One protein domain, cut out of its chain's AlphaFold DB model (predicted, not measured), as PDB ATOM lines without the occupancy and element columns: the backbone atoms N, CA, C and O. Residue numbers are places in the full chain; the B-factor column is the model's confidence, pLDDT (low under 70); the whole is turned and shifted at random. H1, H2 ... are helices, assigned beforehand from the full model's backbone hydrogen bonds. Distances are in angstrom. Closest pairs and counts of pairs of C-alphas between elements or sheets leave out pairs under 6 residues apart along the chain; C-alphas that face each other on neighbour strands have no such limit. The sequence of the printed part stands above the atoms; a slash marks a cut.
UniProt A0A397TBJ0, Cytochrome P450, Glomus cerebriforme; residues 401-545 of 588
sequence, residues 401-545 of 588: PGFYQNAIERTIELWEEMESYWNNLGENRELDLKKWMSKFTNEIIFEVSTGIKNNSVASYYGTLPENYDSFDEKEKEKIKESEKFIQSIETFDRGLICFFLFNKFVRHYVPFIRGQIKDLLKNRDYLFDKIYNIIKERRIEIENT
ATOM      1  N   PRO A 401      25.269   3.645  27.836       79.62
ATOM      2  CA  PRO A 401      24.230   3.238  26.882       79.62
ATOM      3  C   PRO A 401      23.378   4.396  26.344       79.62
ATOM      4  O   PRO A 401      23.123   4.458  25.146       79.62
ATOM      5  N   GLY A 402      23.010   5.351  27.209       79.56
ATOM      6  CA  GLY A 402      22.242   6.537  26.810       79.56
ATOM      7  C   GLY A 402      22.995   7.470  25.857       79.56
ATOM      8  O   GLY A 402      22.373   8.104  25.013       79.56
ATOM      9  N   PHE A 403      24.329   7.513  25.932       83.50
ATOM     10  CA  PHE A 403      25.141   8.258  24.971       83.50
ATOM     11  C   PHE A 403      25.106   7.595  23.588       83.50
ATOM     12  O   PHE A 403      24.878   8.278  22.595       83.50
ATOM     13  N   TYR A 404      25.277   6.268  23.519       83.75
ATOM     14  CA  TYR A 404      25.214   5.534  22.248       83.75
ATOM     15  C   TYR A 404      23.845   5.631  21.578       83.75
ATOM     16  O   TYR A 404      23.785   5.864  20.374       83.75
ATOM     17  N   GLN A 405      22.764   5.466  22.344       86.50
ATOM     18  CA  GLN A 405      21.403   5.575  21.816       86.50
ATOM     19  C   GLN A 405      21.142   6.974  21.259       86.50
ATOM     20  O   GLN A 405      20.796   7.092  20.088       86.50
ATOM     21  N   ASN A 406      21.438   8.021  22.038       86.94
ATOM     22  CA  ASN A 406      21.280   9.398  21.574       86.94
ATOM     23  C   ASN A 406      22.144   9.675  20.330       86.94
ATOM     24  O   ASN A 406      21.659  10.254  19.370       86.94
ATOM     25  N   ALA A 407      23.402   9.224  20.289       90.75
ATOM     26  CA  ALA A 407      24.258   9.429  19.118       90.75
ATOM     27  C   ALA A 407      23.702   8.765  17.842       90.75
ATOM     28  O   ALA A 407      23.786   9.359  16.767       90.75
ATOM     29  N   ILE A 408      23.123   7.563  17.951       92.06
ATOM     30  CA  ILE A 408      22.475   6.874  16.824       92.06
ATOM     31  C   ILE A 408      21.226   7.637  16.381       92.06
ATOM     32  O   ILE A 408      21.094   7.923  15.194       92.06
ATOM     33  N   GLU A 409      20.353   8.006  17.323       92.94
ATOM     34  CA  GLU A 409      19.131   8.775  17.050       92.94
ATOM     35  C   GLU A 409      19.460  10.085  16.322       92.94
ATOM     36  O   GLU A 409      18.940  10.323  15.237       92.94
ATOM     37  N   ARG A 410      20.426  10.872  16.824       93.56
ATOM     38  CA  ARG A 410      20.873  12.117  16.167       93.56
ATOM     39  C   ARG A 410      21.449  11.900  14.778       93.56
ATOM     40  O   ARG A 410      21.248  12.724  13.893       93.56
ATOM     41  N   THR A 411      22.164  10.795  14.579       95.62
ATOM     42  CA  THR A 411      22.726  10.455  13.266       95.62
ATOM     43  C   THR A 411      21.623  10.177  12.249       95.62
ATOM     44  O   THR A 411      21.728  10.639  11.116       95.62
ATOM     45  N   ILE A 412      20.571   9.458  12.650       96.75
ATOM     46  CA  ILE A 412      19.414   9.168  11.794       96.75
ATOM     47  C   ILE A 412      18.635  10.455  11.507       96.75
ATOM     48  O   ILE A 412      18.417  10.771  10.342       96.75
ATOM     49  N   GLU A 413      18.308  11.241  12.541       95.69
ATOM     50  CA  GLU A 413      17.585  12.517  12.398       95.69
ATOM     51  C   GLU A 413      18.291  13.471  11.421       95.69
ATOM     52  O   GLU A 413      17.664  14.034  10.524       95.69
ATOM     53  N   LEU A 414      19.612  13.637  11.556       96.56
ATOM     54  CA  LEU A 414      20.373  14.512  10.662       96.56
ATOM     55  C   LEU A 414      20.484  13.941   9.243       96.56
ATOM     56  O   LEU A 414      20.584  14.700   8.279       96.56
ATOM     57  N   TRP A 415      20.503  12.614   9.095       97.06
ATOM     58  CA  TRP A 415      20.543  11.982   7.778       97.06
ATOM     59  C   TRP A 415      19.240  12.233   7.024       97.06
ATOM     60  O   TRP A 415      19.286  12.661   5.875       97.06
ATOM     61  N   GLU A 416      18.100  12.046   7.688       97.06
ATOM     62  CA  GLU A 416      16.775  12.338   7.134       97.06
ATOM     63  C   GLU A 416      16.628  13.827   6.773       97.06
ATOM     64  O   GLU A 416      16.102  14.171   5.713       97.06
ATOM     65  N   GLU A 417      17.154  14.732   7.608       95.31
ATOM     66  CA  GLU A 417      17.216  16.167   7.303       95.31
ATOM     67  C   GLU A 417      18.053  16.448   6.041       95.31
ATOM     68  O   GLU A 417      17.623  17.180   5.147       95.31
ATOM     69  N   MET A 418      19.238  15.842   5.935       95.00
ATOM     70  CA  MET A 418      20.116  16.001   4.775       95.00
ATOM     71  C   MET A 418      19.502  15.416   3.496       95.00
ATOM     72  O   MET A 418      19.599  16.029   2.433       95.00
ATOM     73  N   GLU A 419      18.837  14.267   3.593       94.19
ATOM     74  CA  GLU A 419      18.109  13.638   2.491       94.19
ATOM     75  C   GLU A 419      16.948  14.521   2.017       94.19
ATOM     76  O   GLU A 419      16.774  14.723   0.815       94.19
ATOM     77  N   SER A 420      16.207  15.133   2.945       94.38
ATOM     78  CA  SER A 420      15.176  16.127   2.624       94.38
ATOM     79  C   SER A 420      15.747  17.300   1.821       94.38
ATOM     80  O   SER A 420      15.174  17.702   0.803       94.38
ATOM     81  N   TYR A 421      16.923  17.810   2.200       92.88
ATOM     82  CA  TYR A 421      17.603  18.836   1.413       92.88
ATOM     83  C   TYR A 421      17.986  18.357   0.018       92.88
ATOM     84  O   TYR A 421      17.807  19.107  -0.936       92.88
ATOM     85  N   TRP A 422      18.481  17.130  -0.137       92.38
ATOM     86  CA  TRP A 422      18.787  16.582  -1.459       92.38
ATOM     87  C   TRP A 422      17.545  16.436  -2.334       92.38
ATOM     88  O   TRP A 422      17.588  16.828  -3.497       92.38
ATOM     89  N   ASN A 423      16.430  15.981  -1.763       91.19
ATOM     90  CA  ASN A 423      15.156  15.873  -2.471       91.19
ATOM     91  C   ASN A 423      14.660  17.241  -2.971       91.19
ATOM     92  O   ASN A 423      14.173  17.349  -4.096       91.19
ATOM     93  N   ASN A 424      14.854  18.305  -2.184       89.56
ATOM     94  CA  ASN A 424      14.487  19.671  -2.580       89.56
ATOM     95  C   ASN A 424      15.339  20.235  -3.728       89.56
ATOM     96  O   ASN A 424      14.916  21.180  -4.392       89.56
ATOM     97  N   LEU A 425      16.525  19.676  -3.983       88.56
ATOM     98  CA  LEU A 425      17.415  20.121  -5.061       88.56
ATOM     99  C   LEU A 425      17.052  19.510  -6.425       88.56
ATOM    100  O   LEU A 425      17.631  19.911  -7.436       88.56
ATOM    101  N   GLY A 426      16.094  18.578  -6.459       85.25
ATOM    102  CA  GLY A 426      15.602  17.925  -7.668       85.25
ATOM    103  C   GLY A 426      16.416  16.702  -8.113       85.25
ATOM    104  O   GLY A 426      17.514  16.426  -7.629       85.25
ATOM    105  N   GLU A 427      15.851  15.948  -9.059       86.25
ATOM    106  CA  GLU A 427      16.465  14.736  -9.614       86.25
ATOM    107  C   GLU A 427      17.620  15.044 -10.587       86.25
ATOM    108  O   GLU A 427      17.681  16.110 -11.199       86.25
ATOM    109  N   ASN A 428      18.519  14.069 -10.781       84.25
ATOM    110  CA  ASN A 428      19.666  14.135 -11.705       84.25
ATOM    111  C   ASN A 428      20.679  15.260 -11.417       84.25
ATOM    112  O   ASN A 428      21.410  15.687 -12.313       84.25
ATOM    113  N   ARG A 429      20.755  15.724 -10.165       83.50
ATOM    114  CA  ARG A 429      21.738  16.718  -9.732       83.50
ATOM    115  C   ARG A 429      23.051  16.074  -9.295       83.50
ATOM    116  O   ARG A 429      23.069  15.095  -8.555       83.50
ATOM    117  N   GLU A 430      24.161  16.684  -9.692       89.25
ATOM    118  CA  GLU A 430      25.477  16.333  -9.166       89.25
ATOM    119  C   GLU A 430      25.666  16.932  -7.762       89.25
ATOM    120  O   GLU A 430      25.522  18.139  -7.555       89.25
ATOM    121  N   LEU A 431      25.981  16.083  -6.781       90.06
ATOM    122  CA  LEU A 431      26.200  16.489  -5.394       90.06
ATOM    123  C   LEU A 431      27.684  16.390  -5.031       90.06
ATOM    124  O   LEU A 431      28.312  15.344  -5.190       90.06
ATOM    125  N   ASP A 432      28.227  17.454  -4.434       91.75
ATOM    126  CA  ASP A 432      29.547  17.421  -3.794       91.75
ATOM    127  C   ASP A 432      29.450  16.668  -2.456       91.75
ATOM    128  O   ASP A 432      29.348  17.262  -1.376       91.75
ATOM    129  N   LEU A 433      29.437  15.333  -2.535       93.12
ATOM    130  CA  LEU A 433      29.319  14.452  -1.371       93.12
ATOM    131  C   LEU A 433      30.434  14.690  -0.349       93.12
ATOM    132  O   LEU A 433      30.205  14.539   0.848       93.12
ATOM    133  N   LYS A 434      31.627  15.113  -0.783       94.25
ATOM    134  CA  LYS A 434      32.728  15.427   0.135       94.25
ATOM    135  C   LYS A 434      32.342  16.575   1.067       94.25
ATOM    136  O   LYS A 434      32.552  16.469   2.276       94.25
ATOM    137  N   LYS A 435      31.776  17.659   0.529       92.50
ATOM    138  CA  LYS A 435      31.328  18.792   1.351       92.50
ATOM    139  C   LYS A 435      30.148  18.419   2.237       92.50
ATOM    140  O   LYS A 435      30.211  18.683   3.433       92.50
ATOM    141  N   TRP A 436      29.132  17.753   1.687       94.75
ATOM    142  CA  TRP A 436      27.969  17.309   2.463       94.75
ATOM    143  C   TRP A 436      28.370  16.422   3.643       94.75
ATOM    144  O   TRP A 436      28.029  16.727   4.783       94.75
ATOM    145  N   MET A 437      29.189  15.396   3.401       95.88
ATOM    146  CA  MET A 437      29.637  14.497   4.462       95.88
ATOM    147  C   MET A 437      30.553  15.187   5.474       95.88
ATOM    148  O   MET A 437      30.520  14.844   6.656       95.88
ATOM    149  N   SER A 438      31.342  16.180   5.052       93.38
ATOM    150  CA  SER A 438      32.148  16.990   5.972       93.38
ATOM    151  C   SER A 438      31.273  17.801   6.928       93.38
ATOM    152  O   SER A 438      31.566  17.855   8.122       93.38
ATOM    153  N   LYS A 439      30.193  18.413   6.423       94.31
ATOM    154  CA  LYS A 439      29.227  19.172   7.232       94.31
ATOM    155  C   LYS A 439      28.458  18.239   8.161       94.31
ATOM    156  O   LYS A 439      28.517  18.414   9.371       94.31
ATOM    157  N   PHE A 440      27.898  17.159   7.620       95.88
ATOM    158  CA  PHE A 440      27.233  16.110   8.392       95.88
ATOM    159  C   PHE A 440      28.094  15.605   9.560       95.88
ATOM    160  O   PHE A 440      27.672  15.608  10.713       95.88
ATOM    161  N   THR A 441      29.350  15.240   9.282       94.38
ATOM    162  CA  THR A 441      30.282  14.745  10.307       94.38
ATOM    163  C   THR A 441      30.570  15.805  11.369       94.38
ATOM    164  O   THR A 441      30.631  15.489  12.556       94.38
ATOM    165  N   ASN A 442      30.753  17.064  10.959       93.81
ATOM    166  CA  ASN A 442      30.991  18.164  11.887       93.81
ATOM    167  C   ASN A 442      29.802  18.371  12.834       93.81
ATOM    168  O   ASN A 442      30.012  18.493  14.040       93.81
ATOM    169  N   GLU A 443      28.579  18.360  12.302       95.00
ATOM    170  CA  GLU A 443      27.353  18.532  13.080       95.00
ATOM    171  C   GLU A 443      27.151  17.415  14.094       95.00
ATOM    172  O   GLU A 443      26.973  17.706  15.271       95.00
ATOM    173  N   ILE A 444      27.269  16.151  13.672       95.12
ATOM    174  CA  ILE A 444      27.122  15.005  14.577       95.12
ATOM    175  C   ILE A 444      28.153  15.061  15.696       95.12
ATOM    176  O   ILE A 444      27.808  14.903  16.867       95.12
ATOM    177  N   ILE A 445      29.423  15.322  15.369       92.62
ATOM    178  CA  ILE A 445      30.465  15.447  16.392       92.62
ATOM    179  C   ILE A 445      30.117  16.578  17.358       92.62
ATOM    180  O   ILE A 445      30.252  16.402  18.569       92.62
ATOM    181  N   PHE A 446      29.676  17.727  16.849       93.38
ATOM    182  CA  PHE A 446      29.364  18.883  17.673       93.38
ATOM    183  C   PHE A 446      28.143  18.643  18.567       93.38
ATOM    184  O   PHE A 446      28.235  18.858  19.777       93.38
ATOM    185  N   GLU A 447      27.048  18.127  18.017       92.81
ATOM    186  CA  GLU A 447      25.802  17.852  18.734       92.81
ATOM    187  C   GLU A 447      25.995  16.769  19.793       92.81
ATOM    188  O   GLU A 447      25.629  16.963  20.946       92.81
ATOM    189  N   VAL A 448      26.670  15.668  19.471       91.38
ATOM    190  CA  VAL A 448      26.922  14.594  20.442       91.38
ATOM    191  C   VAL A 448      27.924  15.029  21.528       91.38
ATOM    192  O   VAL A 448      27.859  14.576  22.678       91.38
ATOM    193  N   SER A 449      28.847  15.940  21.204       91.19
ATOM    194  CA  SER A 449      29.818  16.459  22.177       91.19
ATOM    195  C   SER A 449      29.231  17.526  23.098       91.19
ATOM    196  O   SER A 449      29.606  17.579  24.267       91.19
ATOM    197  N   THR A 450      28.353  18.391  22.590       91.88
ATOM    198  CA  THR A 450      27.898  19.601  23.297       91.88
ATOM    199  C   THR A 450      26.413  19.590  23.647       91.88
ATOM    200  O   THR A 450      26.002  20.317  24.550       91.88
ATOM    201  N   GLY A 451      25.615  18.771  22.968       89.12
ATOM    202  CA  GLY A 451      24.160  18.703  23.073       89.12
ATOM    203  C   GLY A 451      23.411  19.804  22.319       89.12
ATOM    204  O   GLY A 451      22.237  20.015  22.609       89.12
ATOM    205  N   ILE A 452      24.071  20.538  21.414       91.00
ATOM    206  CA  ILE A 452      23.467  21.604  20.600       91.00
ATOM    207  C   ILE A 452      23.827  21.436  19.117       91.00
ATOM    208  O   ILE A 452      24.939  21.024  18.794       91.00
ATOM    209  N   LYS A 453      22.910  21.796  18.210       90.56
ATOM    210  CA  LYS A 453      23.181  21.810  16.762       90.56
ATOM    211  C   LYS A 453      23.964  23.063  16.378       90.56
ATOM    212  O   LYS A 453      23.658  24.159  16.850       90.56
ATOM    213  N   ASN A 454      24.948  22.917  15.494       90.25
ATOM    214  CA  ASN A 454      25.608  24.054  14.840       90.25
ATOM    215  C   ASN A 454      25.019  24.369  13.455       90.25
ATOM    216  O   ASN A 454      25.461  25.334  12.831       90.25
ATOM    217  N   ASN A 455      24.016  23.606  13.001       90.88
ATOM    218  CA  ASN A 455      23.291  23.793  11.741       90.88
ATOM    219  C   ASN A 455      24.214  23.850  10.516       90.88
ATOM    220  O   ASN A 455      23.977  24.626   9.594       90.88
ATOM    221  N   SER A 456      25.304  23.090  10.516       92.94
ATOM    222  CA  SER A 456      26.276  23.071   9.425       92.94
ATOM    223  C   SER A 456      25.708  22.503   8.118       92.94
ATOM    224  O   SER A 456      26.032  23.014   7.046       92.94
ATOM    225  N   VAL A 457      24.845  21.483   8.191       93.69
ATOM    226  CA  VAL A 457      24.196  20.854   7.029       93.69
ATOM    227  C   VAL A 457      23.190  21.824   6.416       93.69
ATOM    228  O   VAL A 457      23.284  22.145   5.230       93.69
ATOM    229  N   ALA A 458      22.299  22.370   7.247       91.25
ATOM    230  CA  ALA A 458      21.333  23.389   6.849       91.25
ATOM    231  C   ALA A 458      22.014  24.655   6.300       91.25
ATOM    232  O   ALA A 458      21.583  25.213   5.292       91.25
ATOM    233  N   SER A 459      23.116  25.092   6.919       91.12
ATOM    234  CA  SER A 459      23.871  26.255   6.443       91.12
ATOM    235  C   SER A 459      24.492  25.995   5.080       91.12
ATOM    236  O   SER A 459      24.365  26.832   4.192       91.12
ATOM    237  N   TYR A 460      25.084  24.818   4.864       91.88
ATOM    238  CA  TYR A 460      25.636  24.469   3.561       91.88
ATOM    239  C   TYR A 460      24.560  24.400   2.472       91.88
ATOM    240  O   TYR A 460      24.742  25.002   1.411       91.88
ATOM    241  N   TYR A 461      23.413  23.772   2.754       90.44
ATOM    242  CA  TYR A 461      22.245  23.818   1.871       90.44
ATOM    243  C   TYR A 461      21.852  25.258   1.523       90.44
ATOM    244  O   TYR A 461      21.603  25.581   0.359       90.44
ATOM    245  N   GLY A 462      21.843  26.134   2.529       86.44
ATOM    246  CA  GLY A 462      21.468  27.526   2.353       86.44
ATOM    247  C   GLY A 462      22.489  28.364   1.581       86.44
ATOM    248  O   GLY A 462      22.107  29.338   0.942       86.44
ATOM    249  N   THR A 463      23.770  27.980   1.579       86.50
ATOM    250  CA  THR A 463      24.812  28.636   0.762       86.50
ATOM    251  C   THR A 463      24.757  28.286  -0.724       86.50
ATOM    252  O   THR A 463      25.473  28.904  -1.515       86.50
ATOM    253  N   LEU A 464      23.940  27.306  -1.123       86.44
ATOM    254  CA  LEU A 464      23.784  26.970  -2.533       86.44
ATOM    255  C   LEU A 464      23.141  28.151  -3.282       86.44
ATOM    256  O   LEU A 464      22.168  28.718  -2.776       86.44
ATOM    257  N   PRO A 465      23.650  28.526  -4.474       79.94
ATOM    258  CA  PRO A 465      23.196  29.722  -5.184       79.94
ATOM    259  C   PRO A 465      21.683  29.789  -5.411       79.94
ATOM    260  O   PRO A 465      21.121  30.875  -5.361       79.94
ATOM    261  N   GLU A 466      21.016  28.647  -5.619       77.38
ATOM    262  CA  GLU A 466      19.566  28.616  -5.860       77.38
ATOM    263  C   GLU A 466      18.740  28.975  -4.614       77.38
ATOM    264  O   GLU A 466      17.622  29.467  -4.735       77.38
ATOM    265  N   ASN A 467      19.297  28.756  -3.419       77.75
ATOM    266  CA  ASN A 467      18.600  28.949  -2.150       77.75
ATOM    267  C   ASN A 467      19.006  30.258  -1.469       77.75
ATOM    268  O   ASN A 467      18.183  30.887  -0.807       77.75
ATOM    269  N   TYR A 468      20.262  30.682  -1.623       74.25
ATOM    270  CA  TYR A 468      20.822  31.779  -0.838       74.25
ATOM    271  C   TYR A 468      20.050  33.094  -1.002       74.25
ATOM    272  O   TYR A 468      19.810  33.790  -0.018       74.25
ATOM    273  N   ASP A 469      19.597  33.411  -2.215       74.25
ATOM    274  CA  ASP A 469      18.840  34.638  -2.480       74.25
ATOM    275  C   ASP A 469      17.412  34.600  -1.911       74.25
ATOM    276  O   ASP A 469      16.842  35.659  -1.643       74.25
ATOM    277  N   SER A 470      16.870  33.404  -1.651       78.00
ATOM    278  CA  SER A 470      15.510  33.197  -1.136       78.00
ATOM    279  C   SER A 470      15.362  33.406   0.377       78.00
ATOM    280  O   SER A 470      14.248  33.630   0.848       78.00
ATOM    281  N   PHE A 471      16.465  33.378   1.132       82.88
ATOM    282  CA  PHE A 471      16.450  33.565   2.586       82.88
ATOM    283  C   PHE A 471      16.368  35.035   2.997       82.88
ATOM    284  O   PHE A 471      16.937  35.925   2.344       82.88
ATOM    285  N   ASP A 472      15.728  35.287   4.139       86.38
ATOM    286  CA  ASP A 472      15.739  36.609   4.758       86.38
ATOM    287  C   ASP A 472      17.132  36.960   5.335       86.38
ATOM    288  O   ASP A 472      18.040  36.128   5.434       86.38
ATOM    289  N   GLU A 473      17.344  38.228   5.699       85.38
ATOM    290  CA  GLU A 473      18.645  38.682   6.219       85.38
ATOM    291  C   GLU A 473      19.042  37.996   7.537       85.38
ATOM    292  O   GLU A 473      20.228  37.772   7.790       85.38
ATOM    293  N   LYS A 474      18.070  37.610   8.367       87.56
ATOM    294  CA  LYS A 474      18.320  36.954   9.654       87.56
ATOM    295  C   LYS A 474      18.751  35.503   9.455       87.56
ATOM    296  O   LYS A 474      19.621  35.004  10.170       87.56
ATOM    297  N   GLU A 475      18.159  34.816   8.491       84.88
ATOM    298  CA  GLU A 475      18.541  33.476   8.057       84.88
ATOM    299  C   GLU A 475      19.935  33.487   7.428       84.88
ATOM    300  O   GLU A 475      20.797  32.700   7.826       84.88
ATOM    301  N   LYS A 476      20.213  34.455   6.547       85.50
ATOM    302  CA  LYS A 476      21.553  34.669   5.978       85.50
ATOM    303  C   LYS A 476      22.606  34.926   7.053       85.50
ATOM    304  O   LYS A 476      23.724  34.423   6.946       85.50
ATOM    305  N   GLU A 477      22.283  35.692   8.093       88.38
ATOM    306  CA  GLU A 477      23.197  35.945   9.211       88.38
ATOM    307  C   GLU A 477      23.515  34.664   9.998       88.38
ATOM    308  O   GLU A 477      24.686  34.391  10.268       88.38
ATOM    309  N   LYS A 478      22.507  33.828  10.281       86.94
ATOM    310  CA  LYS A 478      22.706  32.521  10.935       86.94
ATOM    311  C   LYS A 478      23.590  31.585  10.112       86.94
ATOM    312  O   LYS A 478      24.497  30.966  10.668       86.94
ATOM    313  N   ILE A 479      23.360  31.517   8.798       87.94
ATOM    314  CA  ILE A 479      24.177  30.724   7.867       87.94
ATOM    315  C   ILE A 479      25.634  31.202   7.921       87.94
ATOM    316  O   ILE A 479      26.552  30.402   8.105       87.94
ATOM    317  N   LYS A 480      25.860  32.520   7.831       89.19
ATOM    318  CA  LYS A 480      27.205  33.114   7.914       89.19
ATOM    319  C   LYS A 480      27.891  32.815   9.245       89.19
ATOM    320  O   LYS A 480      29.097  32.574   9.261       89.19
ATOM    321  N   GLU A 481      27.161  32.851  10.358       90.88
ATOM    322  CA  GLU A 481      27.723  32.545  11.674       90.88
ATOM    323  C   GLU A 481      28.155  31.076  11.784       90.88
ATOM    324  O   GLU A 481      29.273  30.811  12.237       90.88
ATOM    325  N   SER A 482      27.317  30.141  11.327       90.81
ATOM    326  CA  SER A 482      27.645  28.710  11.308       90.81
ATOM    327  C   SER A 482      28.865  28.425  10.427       90.81
ATOM    328  O   SER A 482      29.839  27.823  10.888       90.81
ATOM    329  N   GLU A 483      28.890  28.954   9.201       90.88
ATOM    330  CA  GLU A 483      30.022  28.786   8.283       90.88
ATOM    331  C   GLU A 483      31.323  29.354   8.858       90.88
ATOM    332  O   GLU A 483      32.372  28.707   8.806       90.88
ATOM    333  N   LYS A 484      31.255  30.530   9.491       92.88
ATOM    334  CA  LYS A 484      32.408  31.132  10.168       92.88
ATOM    335  C   LYS A 484      32.923  30.254  11.307       92.88
ATOM    336  O   LYS A 484      34.138  30.136  11.481       92.88
ATOM    337  N   PHE A 485      32.032  29.648  12.088       92.25
ATOM    338  CA  PHE A 485      32.417  28.737  13.162       92.25
ATOM    339  C   PHE A 485      33.113  27.479  12.618       92.25
ATOM    340  O   PHE A 485      34.188  27.120  13.099       92.25
ATOM    341  N   ILE A 486      32.570  26.860  11.567       90.94
ATOM    342  CA  ILE A 486      33.150  25.663  10.934       90.94
ATOM    343  C   ILE A 486      34.531  25.975  10.347       90.94
ATOM    344  O   ILE A 486      35.508  25.284  10.641       90.94
ATOM    345  N   GLN A 487      34.647  27.077   9.603       92.56
ATOM    346  CA  GLN A 487      35.922  27.537   9.050       92.56
ATOM    347  C   GLN A 487      36.953  27.836  10.150       92.56
ATOM    348  O   GLN A 487      38.165  27.675   9.955       92.56
ATOM    349  N   SER A 488      36.487  28.263  11.326       94.62
ATOM    350  CA  SER A 488      37.349  28.499  12.476       94.62
ATOM    351  C   SER A 488      37.956  27.206  13.026       94.62
ATOM    352  O   SER A 488      39.145  27.197  13.355       94.62
ATOM    353  N   ILE A 489      37.201  26.102  13.050       91.44
ATOM    354  CA  ILE A 489      37.706  24.774  13.433       91.44
ATOM    355  C   ILE A 489      38.783  24.304  12.447       91.44
ATOM    356  O   ILE A 489      39.874  23.912  12.863       91.44
ATOM    357  N   GLU A 490      38.526  24.406  11.142       90.44
ATOM    358  CA  GLU A 490      39.497  24.032  10.100       90.44
ATOM    359  C   GLU A 490      40.775  24.877  10.181       90.44
ATOM    360  O   GLU A 490      41.901  24.381  10.082       90.44
ATOM    361  N   THR A 491      40.618  26.182  10.416       93.31
ATOM    362  CA  THR A 491      41.750  27.098  10.576       93.31
ATOM    363  C   THR A 491      42.553  26.784  11.833       93.31
ATOM    364  O   THR A 491      43.781  26.888  11.804       93.31
ATOM    365  N   PHE A 492      41.892  26.367  12.915       91.19
ATOM    366  CA  PHE A 492      42.557  25.921  14.133       91.19
ATOM    367  C   PHE A 492      43.386  24.652  13.891       91.19
ATOM    368  O   PHE A 492      44.551  24.609  14.289       91.19
ATOM    369  N   ASP A 493      42.855  23.659  13.171       85.56
ATOM    370  CA  ASP A 493      43.603  22.438  12.833       85.56
ATOM    371  C   ASP A 493      44.835  22.730  11.957       85.56
ATOM    372  O   ASP A 493      45.961  22.334  12.278       85.56
ATOM    373  N   ARG A 494      44.672  23.562  10.922       85.62
ATOM    374  CA  ARG A 494      45.800  24.074  10.126       85.62
ATOM    375  C   ARG A 494      46.831  24.799  10.997       85.62
ATOM    376  O   ARG A 494      48.037  24.667  10.774       85.62
ATOM    377  N   GLY A 495      46.375  25.541  12.004       86.31
ATOM    378  CA  GLY A 495      47.241  26.195  12.977       86.31
ATOM    379  C   GLY A 495      48.112  25.205  13.748       86.31
ATOM    380  O   GLY A 495      49.320  25.419  13.859       86.31
ATOM    381  N   LEU A 496      47.551  24.074  14.184       81.69
ATOM    382  CA  LEU A 496      48.321  23.005  14.830       81.69
ATOM    383  C   LEU A 496      49.436  22.481  13.915       81.69
ATOM    384  O   LEU A 496      50.551  22.260  14.383       81.69
ATOM    385  N   ILE A 497      49.181  22.330  12.613       80.25
ATOM    386  CA  ILE A 497      50.204  21.906  11.645       80.25
ATOM    387  C   ILE A 497      51.311  22.964  11.522       80.25
ATOM    388  O   ILE A 497      52.493  22.629  11.599       80.25
ATOM    389  N   CYS A 498      50.963  24.247  11.388       80.69
ATOM    390  CA  CYS A 498      51.949  25.330  11.295       80.69
ATOM    391  C   CYS A 498      52.863  25.397  12.527       80.69
ATOM    392  O   CYS A 498      54.079  25.546  12.396       80.69
ATOM    393  N   PHE A 499      52.295  25.246  13.726       81.12
ATOM    394  CA  PHE A 499      53.068  25.233  14.967       81.12
ATOM    395  C   PHE A 499      53.932  23.971  15.120       81.12
ATOM    396  O   PHE A 499      54.936  24.023  15.829       81.12
ATOM    397  N   PHE A 500      53.569  22.862  14.467       76.88
ATOM    398  CA  PHE A 500      54.373  21.637  14.426       76.88
ATOM    399  C   PHE A 500      55.569  21.748  13.468       76.88
ATOM    400  O   PHE A 500      56.655  21.276  13.787       76.88
ATOM    401  N   LEU A 501      55.396  22.378  12.302       76.94
ATOM    402  CA  LEU A 501      56.446  22.450  11.275       76.94
ATOM    403  C   LEU A 501      57.526  23.491  11.574       76.94
ATOM    404  O   LEU A 501      58.708  23.258  11.312       76.94
ATOM    405  N   PHE A 502      57.117  24.660  12.065       79.56
ATOM    406  CA  PHE A 502      58.004  25.806  12.228       79.56
ATOM    407  C   PHE A 502      58.422  25.955  13.680       79.56
ATOM    408  O   PHE A 502      57.567  25.927  14.557       79.56
ATOM    409  N   ASN A 503      59.712  26.171  13.940       79.12
ATOM    410  CA  ASN A 503      60.193  26.489  15.285       79.12
ATOM    411  C   ASN A 503      59.798  27.916  15.709       79.12
ATOM    412  O   ASN A 503      59.264  28.710  14.926       79.12
ATOM    413  N   LYS A 504      60.091  28.259  16.967       81.06
ATOM    414  CA  LYS A 504      59.809  29.581  17.533       81.06
ATOM    415  C   LYS A 504      60.371  30.719  16.693       81.06
ATOM    416  O   LYS A 504      59.654  31.685  16.432       81.06
ATOM    417  N   PHE A 505      61.635  30.611  16.291       81.75
ATOM    418  CA  PHE A 505      62.316  31.659  15.544       81.75
ATOM    419  C   PHE A 505      61.569  31.973  14.245       81.75
ATOM    420  O   PHE A 505      61.191  33.117  13.996       81.75
ATOM    421  N   VAL A 506      61.260  30.938  13.464       82.62
ATOM    422  CA  VAL A 506      60.572  31.080  12.181       82.62
ATOM    423  C   VAL A 506      59.199  31.734  12.358       82.62
ATOM    424  O   VAL A 506      58.875  32.683  11.650       82.62
ATOM    425  N   ARG A 507      58.420  31.307  13.360       84.06
ATOM    426  CA  ARG A 507      57.084  31.869  13.634       84.06
ATOM    427  C   ARG A 507      57.105  33.343  14.055       84.06
ATOM    428  O   ARG A 507      56.147  34.061  13.782       84.06
ATOM    429  N   HIS A 508      58.160  33.792  14.734       82.38
ATOM    430  CA  HIS A 508      58.227  35.148  15.293       82.38
ATOM    431  C   HIS A 508      58.923  36.157  14.383       82.38
ATOM    432  O   HIS A 508      58.553  37.332  14.405       82.38
ATOM    433  N   TYR A 509      59.918  35.719  13.612       81.12
ATOM    434  CA  TYR A 509      60.820  36.630  12.908       81.12
ATOM    435  C   TYR A 509      60.673  36.597  11.389       81.12
ATOM    436  O   TYR A 509      60.976  37.600  10.751       81.12
ATOM    437  N   VAL A 510      60.167  35.511  10.792       83.38
ATOM    438  CA  VAL A 510      59.966  35.453   9.336       83.38
ATOM    439  C   VAL A 510      58.664  36.184   8.980       83.38
ATOM    440  O   VAL A 510      57.599  35.698   9.363       83.38
ATOM    441  N   PRO A 511      58.690  37.327   8.261       78.81
ATOM    442  CA  PRO A 511      57.534  38.227   8.169       78.81
ATOM    443  C   PRO A 511      56.252  37.583   7.628       78.81
ATOM    444  O   PRO A 511      55.189  37.752   8.228       78.81
ATOM    445  N   PHE A 512      56.344  36.803   6.545       80.44
ATOM    446  CA  PHE A 512      55.171  36.159   5.940       80.44
ATOM    447  C   PHE A 512      54.550  35.095   6.859       80.44
ATOM    448  O   PHE A 512      53.330  35.009   6.968       80.44
ATOM    449  N   ILE A 513      55.376  34.338   7.591       84.50
ATOM    450  CA  ILE A 513      54.913  33.335   8.564       84.50
ATOM    451  C   ILE A 513      54.341  34.039   9.789       84.50
ATOM    452  O   ILE A 513      53.266  33.687  10.257       84.50
ATOM    453  N   ARG A 514      55.019  35.077  10.286       85.38
ATOM    454  CA  ARG A 514      54.577  35.866  11.436       85.38
ATOM    455  C   ARG A 514      53.184  36.458  11.222       85.38
ATOM    456  O   ARG A 514      52.386  36.443  12.156       85.38
ATOM    457  N   GLY A 515      52.895  36.974  10.024       84.62
ATOM    458  CA  GLY A 515      51.559  37.450   9.652       84.62
ATOM    459  C   GLY A 515      50.507  36.351   9.805       84.62
ATOM    460  O   GLY A 515      49.579  36.497  10.594       84.62
ATOM    461  N   GLN A 516      50.740  35.199   9.169       88.00
ATOM    462  CA  GLN A 516      49.843  34.041   9.252       88.00
ATOM    463  C   GLN A 516      49.655  33.536  10.692       88.00
ATOM    464  O   GLN A 516      48.545  33.207  11.096       88.00
ATOM    465  N   ILE A 517      50.719  33.502  11.501       88.19
ATOM    466  CA  ILE A 517      50.649  33.068  12.904       88.19
ATOM    467  C   ILE A 517      49.753  33.997  13.733       88.19
ATOM    468  O   ILE A 517      49.009  33.509  14.582       88.19
ATOM    469  N   LYS A 518      49.775  35.315  13.487       89.25
ATOM    470  CA  LYS A 518      48.866  36.253  14.168       89.25
ATOM    471  C   LYS A 518      47.404  35.955  13.842       89.25
ATOM    472  O   LYS A 518      46.584  35.911  14.759       89.25
ATOM    473  N   ASP A 519      47.094  35.697  12.576       90.81
ATOM    474  CA  ASP A 519      45.731  35.372  12.146       90.81
ATOM    475  C   ASP A 519      45.259  34.037  12.740       90.81
ATOM    476  O   ASP A 519      44.141  33.939  13.251       90.81
ATOM    477  N   LEU A 520      46.138  33.029  12.776       91.81
ATOM    478  CA  LEU A 520      45.870  31.738  13.413       91.81
ATOM    479  C   LEU A 520      45.583  31.869  14.915       91.81
ATOM    480  O   LEU A 520      44.719  31.158  15.431       91.81
ATOM    481  N   LEU A 521      46.301  32.745  15.625       90.00
ATOM    482  CA  LEU A 521      46.074  33.005  17.050       90.00
ATOM    483  C   LEU A 521      44.745  33.731  17.283       90.00
ATOM    484  O   LEU A 521      43.986  33.326  18.158       90.00
ATOM    485  N   LYS A 522      44.417  34.728  16.454       92.88
ATOM    486  CA  LYS A 522      43.121  35.421  16.512       92.88
ATOM    487  C   LYS A 522      41.954  34.459  16.273       92.88
ATOM    488  O   LYS A 522      40.938  34.540  16.957       92.88
ATOM    489  N   ASN A 523      42.105  33.537  15.322       94.88
ATOM    490  CA  ASN A 523      41.114  32.499  15.065       94.88
ATOM    491  C   ASN A 523      40.939  31.550  16.260       94.88
ATOM    492  O   ASN A 523      39.809  31.251  16.635       94.88
ATOM    493  N   ARG A 524      42.046  31.102  16.872       91.75
ATOM    494  CA  ARG A 524      42.008  30.281  18.093       91.75
ATOM    495  C   ARG A 524      41.207  30.977  19.190       91.75
ATOM    496  O   ARG A 524      40.358  30.335  19.794       91.75
ATOM    497  N   ASP A 525      41.484  32.255  19.441       92.19
ATOM    498  CA  ASP A 525      40.829  33.007  20.517       92.19
ATOM    499  C   ASP A 525      39.318  33.097  20.284       92.19
ATOM    500  O   ASP A 525      38.540  32.751  21.167       92.19
ATOM    501  N   TYR A 526      38.899  33.418  19.055       94.69
ATOM    502  CA  TYR A 526      37.485  33.385  18.669       94.69
ATOM    503  C   TYR A 526      36.836  32.008  18.893       94.69
ATOM    504  O   TYR A 526      35.747  31.925  19.466       94.69
ATOM    505  N   LEU A 527      37.494  30.926  18.457       93.38
ATOM    506  CA  LEU A 527      36.972  29.565  18.599       93.38
ATOM    507  C   LEU A 527      36.811  29.178  20.072       93.38
ATOM    508  O   LEU A 527      35.785  28.625  20.471       93.38
ATOM    509  N   PHE A 528      37.826  29.470  20.882       91.44
ATOM    510  CA  PHE A 528      37.843  29.124  22.299       91.44
ATOM    511  C   PHE A 528      36.808  29.927  23.081       91.44
ATOM    512  O   PHE A 528      36.117  29.341  23.911       91.44
ATOM    513  N   ASP A 529      36.630  31.211  22.771       94.06
ATOM    514  CA  ASP A 529      35.586  32.039  23.376       94.06
ATOM    515  C   ASP A 529      34.185  31.490  23.067       94.06
ATOM    516  O   ASP A 529      33.342  31.386  23.961       94.06
ATOM    517  N   LYS A 530      33.933  31.067  21.819       92.81
ATOM    518  CA  LYS A 530      32.659  30.432  21.437       92.81
ATOM    519  C   LYS A 530      32.413  29.135  22.207       92.81
ATOM    520  O   LYS A 530      31.334  28.964  22.773       92.81
ATOM    521  N   ILE A 531      33.413  28.255  22.290       92.25
ATOM    522  CA  ILE A 531      33.314  27.002  23.053       92.25
ATOM    523  C   ILE A 531      33.106  27.288  24.548       92.25
ATOM    524  O   ILE A 531      32.273  26.649  25.190       92.25
ATOM    525  N   TYR A 532      33.817  28.266  25.111       93.31
ATOM    526  CA  TYR A 532      33.693  28.636  26.518       93.31
ATOM    527  C   TYR A 532      32.289  29.144  26.861       93.31
ATOM    528  O   TYR A 532      31.740  28.775  27.901       93.31
ATOM    529  N   ASN A 533      31.676  29.931  25.974       94.75
ATOM    530  CA  ASN A 533      30.301  30.395  26.154       94.75
ATOM    531  C   ASN A 533      29.302  29.231  26.181       94.75
ATOM    532  O   ASN A 533      28.479  29.177  27.092       94.75
ATOM    533  N   ILE A 534      29.442  28.247  25.286       94.38
ATOM    534  CA  ILE A 534      28.601  27.034  25.283       94.38
ATOM    535  C   ILE A 534      28.740  26.268  26.607       94.38
ATOM    536  O   ILE A 534      27.750  25.854  27.210       94.38
ATOM    537  N   ILE A 535      29.973  26.111  27.101       94.19
ATOM    538  CA  ILE A 535      30.236  25.455  28.392       94.19
ATOM    539  C   ILE A 535      29.570  26.227  29.539       94.19
ATOM    540  O   ILE A 535      28.985  25.619  30.437       94.19
ATOM    541  N   LYS A 536      29.660  27.561  29.524       94.81
ATOM    542  CA  LYS A 536      29.074  28.432  30.548       94.81
ATOM    543  C   LYS A 536      27.550  28.337  30.561       94.81
ATOM    544  O   LYS A 536      26.973  28.147  31.627       94.81
ATOM    545  N   GLU A 537      26.911  28.436  29.400       94.94
ATOM    546  CA  GLU A 537      25.458  28.297  29.261       94.94
ATOM    547  C   GLU A 537      24.989  26.928  29.748       94.94
ATOM    548  O   GLU A 537      24.041  26.834  30.528       94.94
ATOM    549  N   ARG A 538      25.718  25.863  29.393       94.25
ATOM    550  CA  ARG A 538      25.385  24.517  29.857       94.25
ATOM    551  C   ARG A 538      25.527  24.355  31.372       94.25
ATOM    552  O   ARG A 538      24.693  23.697  31.989       94.25
ATOM    553  N   ARG A 539      26.540  24.956  32.005       92.75
ATOM    554  CA  ARG A 539      26.646  24.953  33.478       92.75
ATOM    555  C   ARG A 539      25.412  25.576  34.127       92.75
ATOM    556  O   ARG A 539      24.831  24.956  35.011       92.75
ATOM    557  N   ILE A 540      24.982  26.736  33.630       92.75
ATOM    558  CA  ILE A 540      23.789  27.439  34.125       92.75
ATOM    559  C   ILE A 540      22.534  26.569  33.952       92.75
ATOM    560  O   ILE A 540      21.721  26.458  34.866       92.75
ATOM    561  N   GLU A 541      22.378  25.913  32.800       91.88
ATOM    562  CA  GLU A 541      21.249  25.013  32.538       91.88
ATOM    563  C   GLU A 541      21.211  23.826  33.519       91.88
ATOM    564  O   GLU A 541      20.153  23.496  34.057       91.88
ATOM    565  N   ILE A 542      22.363  23.202  33.794       89.88
ATOM    566  CA  ILE A 542      22.476  22.081  34.741       89.88
ATOM    567  C   ILE A 542      22.129  22.526  36.165       89.88
ATOM    568  O   ILE A 542      21.399  21.817  36.859       89.88
ATOM    569  N   GLU A 543      22.634  23.684  36.593       89.06
ATOM    570  CA  GLU A 543      22.386  24.254  37.925       89.06
ATOM    571  C   GLU A 543      20.908  24.611  38.134       89.06
ATOM    572  O   GLU A 543      20.359  24.364  39.206       89.06
ATOM    573  N   ASN A 544      20.242  25.119  37.093       91.19
ATOM    574  CA  ASN A 544      18.823  25.478  37.133       91.19
ATOM    575  C   ASN A 544      17.875  24.281  36.961       91.19
ATOM    576  O   ASN A 544      16.669  24.413  37.182       91.19
ATOM    577  N   THR A 545      18.380  23.114  36.555       88.75
ATOM    578  CA  THR A 545      17.553  21.915  36.402       88.75
ATOM    579  C   THR A 545      17.328  21.261  37.778       88.75
ATOM    580  O   THR A 545      18.303  20.951  38.467       88.75
TER     581      THR A 545
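AT A GLANCE: This is residues 401 to 545 of the 588 residues of the protein "Cytochrome P450" of Glomus cerebriforme (UniProt A0A397TBJ0). A helical hairpin, H1 and H2, stands at one end with the short H3 packed on it; the long helix H5 packs on H3 with residues 478 to 486 and runs away from the hairpin, about perpendicular to H2, and the longest helix, H7, folds back and crosses H5 as a lopsided X. The four-residue H4 is near H3 and apart from H1 and H2, the short H6 is at the far turn between H5 and H7, and residues 539 to 545 stick out. The printed part has 145 residues with seven named helices, H1 to H7 in order, and no named strand: the class is all helix. It is loose, with a radius of gyration of the C-alphas of 18.5 A and spans of 53 by 45 by 32 A.

IN THESE COORDINATES: Find C-alpha 401 at (24.230, 3.238, 26.882); from there H1, residues 401 to 424, runs 35.1 A from first to last C-alpha. Next come H2, residues 433 to 450, 25.2 A long, then the short H3, residues 456 to 462, and H4, residues 465 to 468. Look for C-alpha 473 at (18.645, 38.682, 6.219), where H5, residues 473 to 501, begins its 41.4 A. After H6, residues 504 to 509, H7 covers residues 511 to 544 over 50.0 A and ends at C-alpha 544, (18.823, 25.478, 37.133).

HOW THE PARTS SIT: H1 and H2 form a helical hairpin and touch, closest at the C-alphas of Ala 407 and Val 448, 6.0 A apart; they run opposite ways at a shallow tilt of 34.6 degrees, only just short of steep. H3 is the hub, touching three helices. It only just touches H1, with 3 pairs of C-alphas within 8 A, the closest being Met 418 and Val 457 at 6.7 A. H2 and H3 form a helical hairpin, with the closest C-alphas, of Lys 439 and Val 457, 5.3 A apart. H3 touches residues 478 to 486 of H5, closest at the C-alphas of Ser 459 and Ile 479, 4.7 A. H4 is near H3. Residues 485 to 495 of H5 touch residues 517 to 527 of H7 at a steep tilt of 59 degrees, opposite ways; the closest C-alphas are Gly 495 and Leu 520, 5.7 A. H6 and H7 touch only at the corner, closest at the C-alphas of Arg 507 and Arg 514, 5.2 A. H1 and H7 are apart. In H1, H2, H3, H5, H6 and H7 every O i to N i+4 pair is within hydrogen-bond range; H4 is too short for one.

THE WHOLE: The C-alphas farthest apart are those of Glu 427 and Phe 505, 55.0 A. The printed part has no cut, and no link is long. No printed residue has a pLDDT under 70; the mean of the printed part is 89.1, and that of H4 is 77.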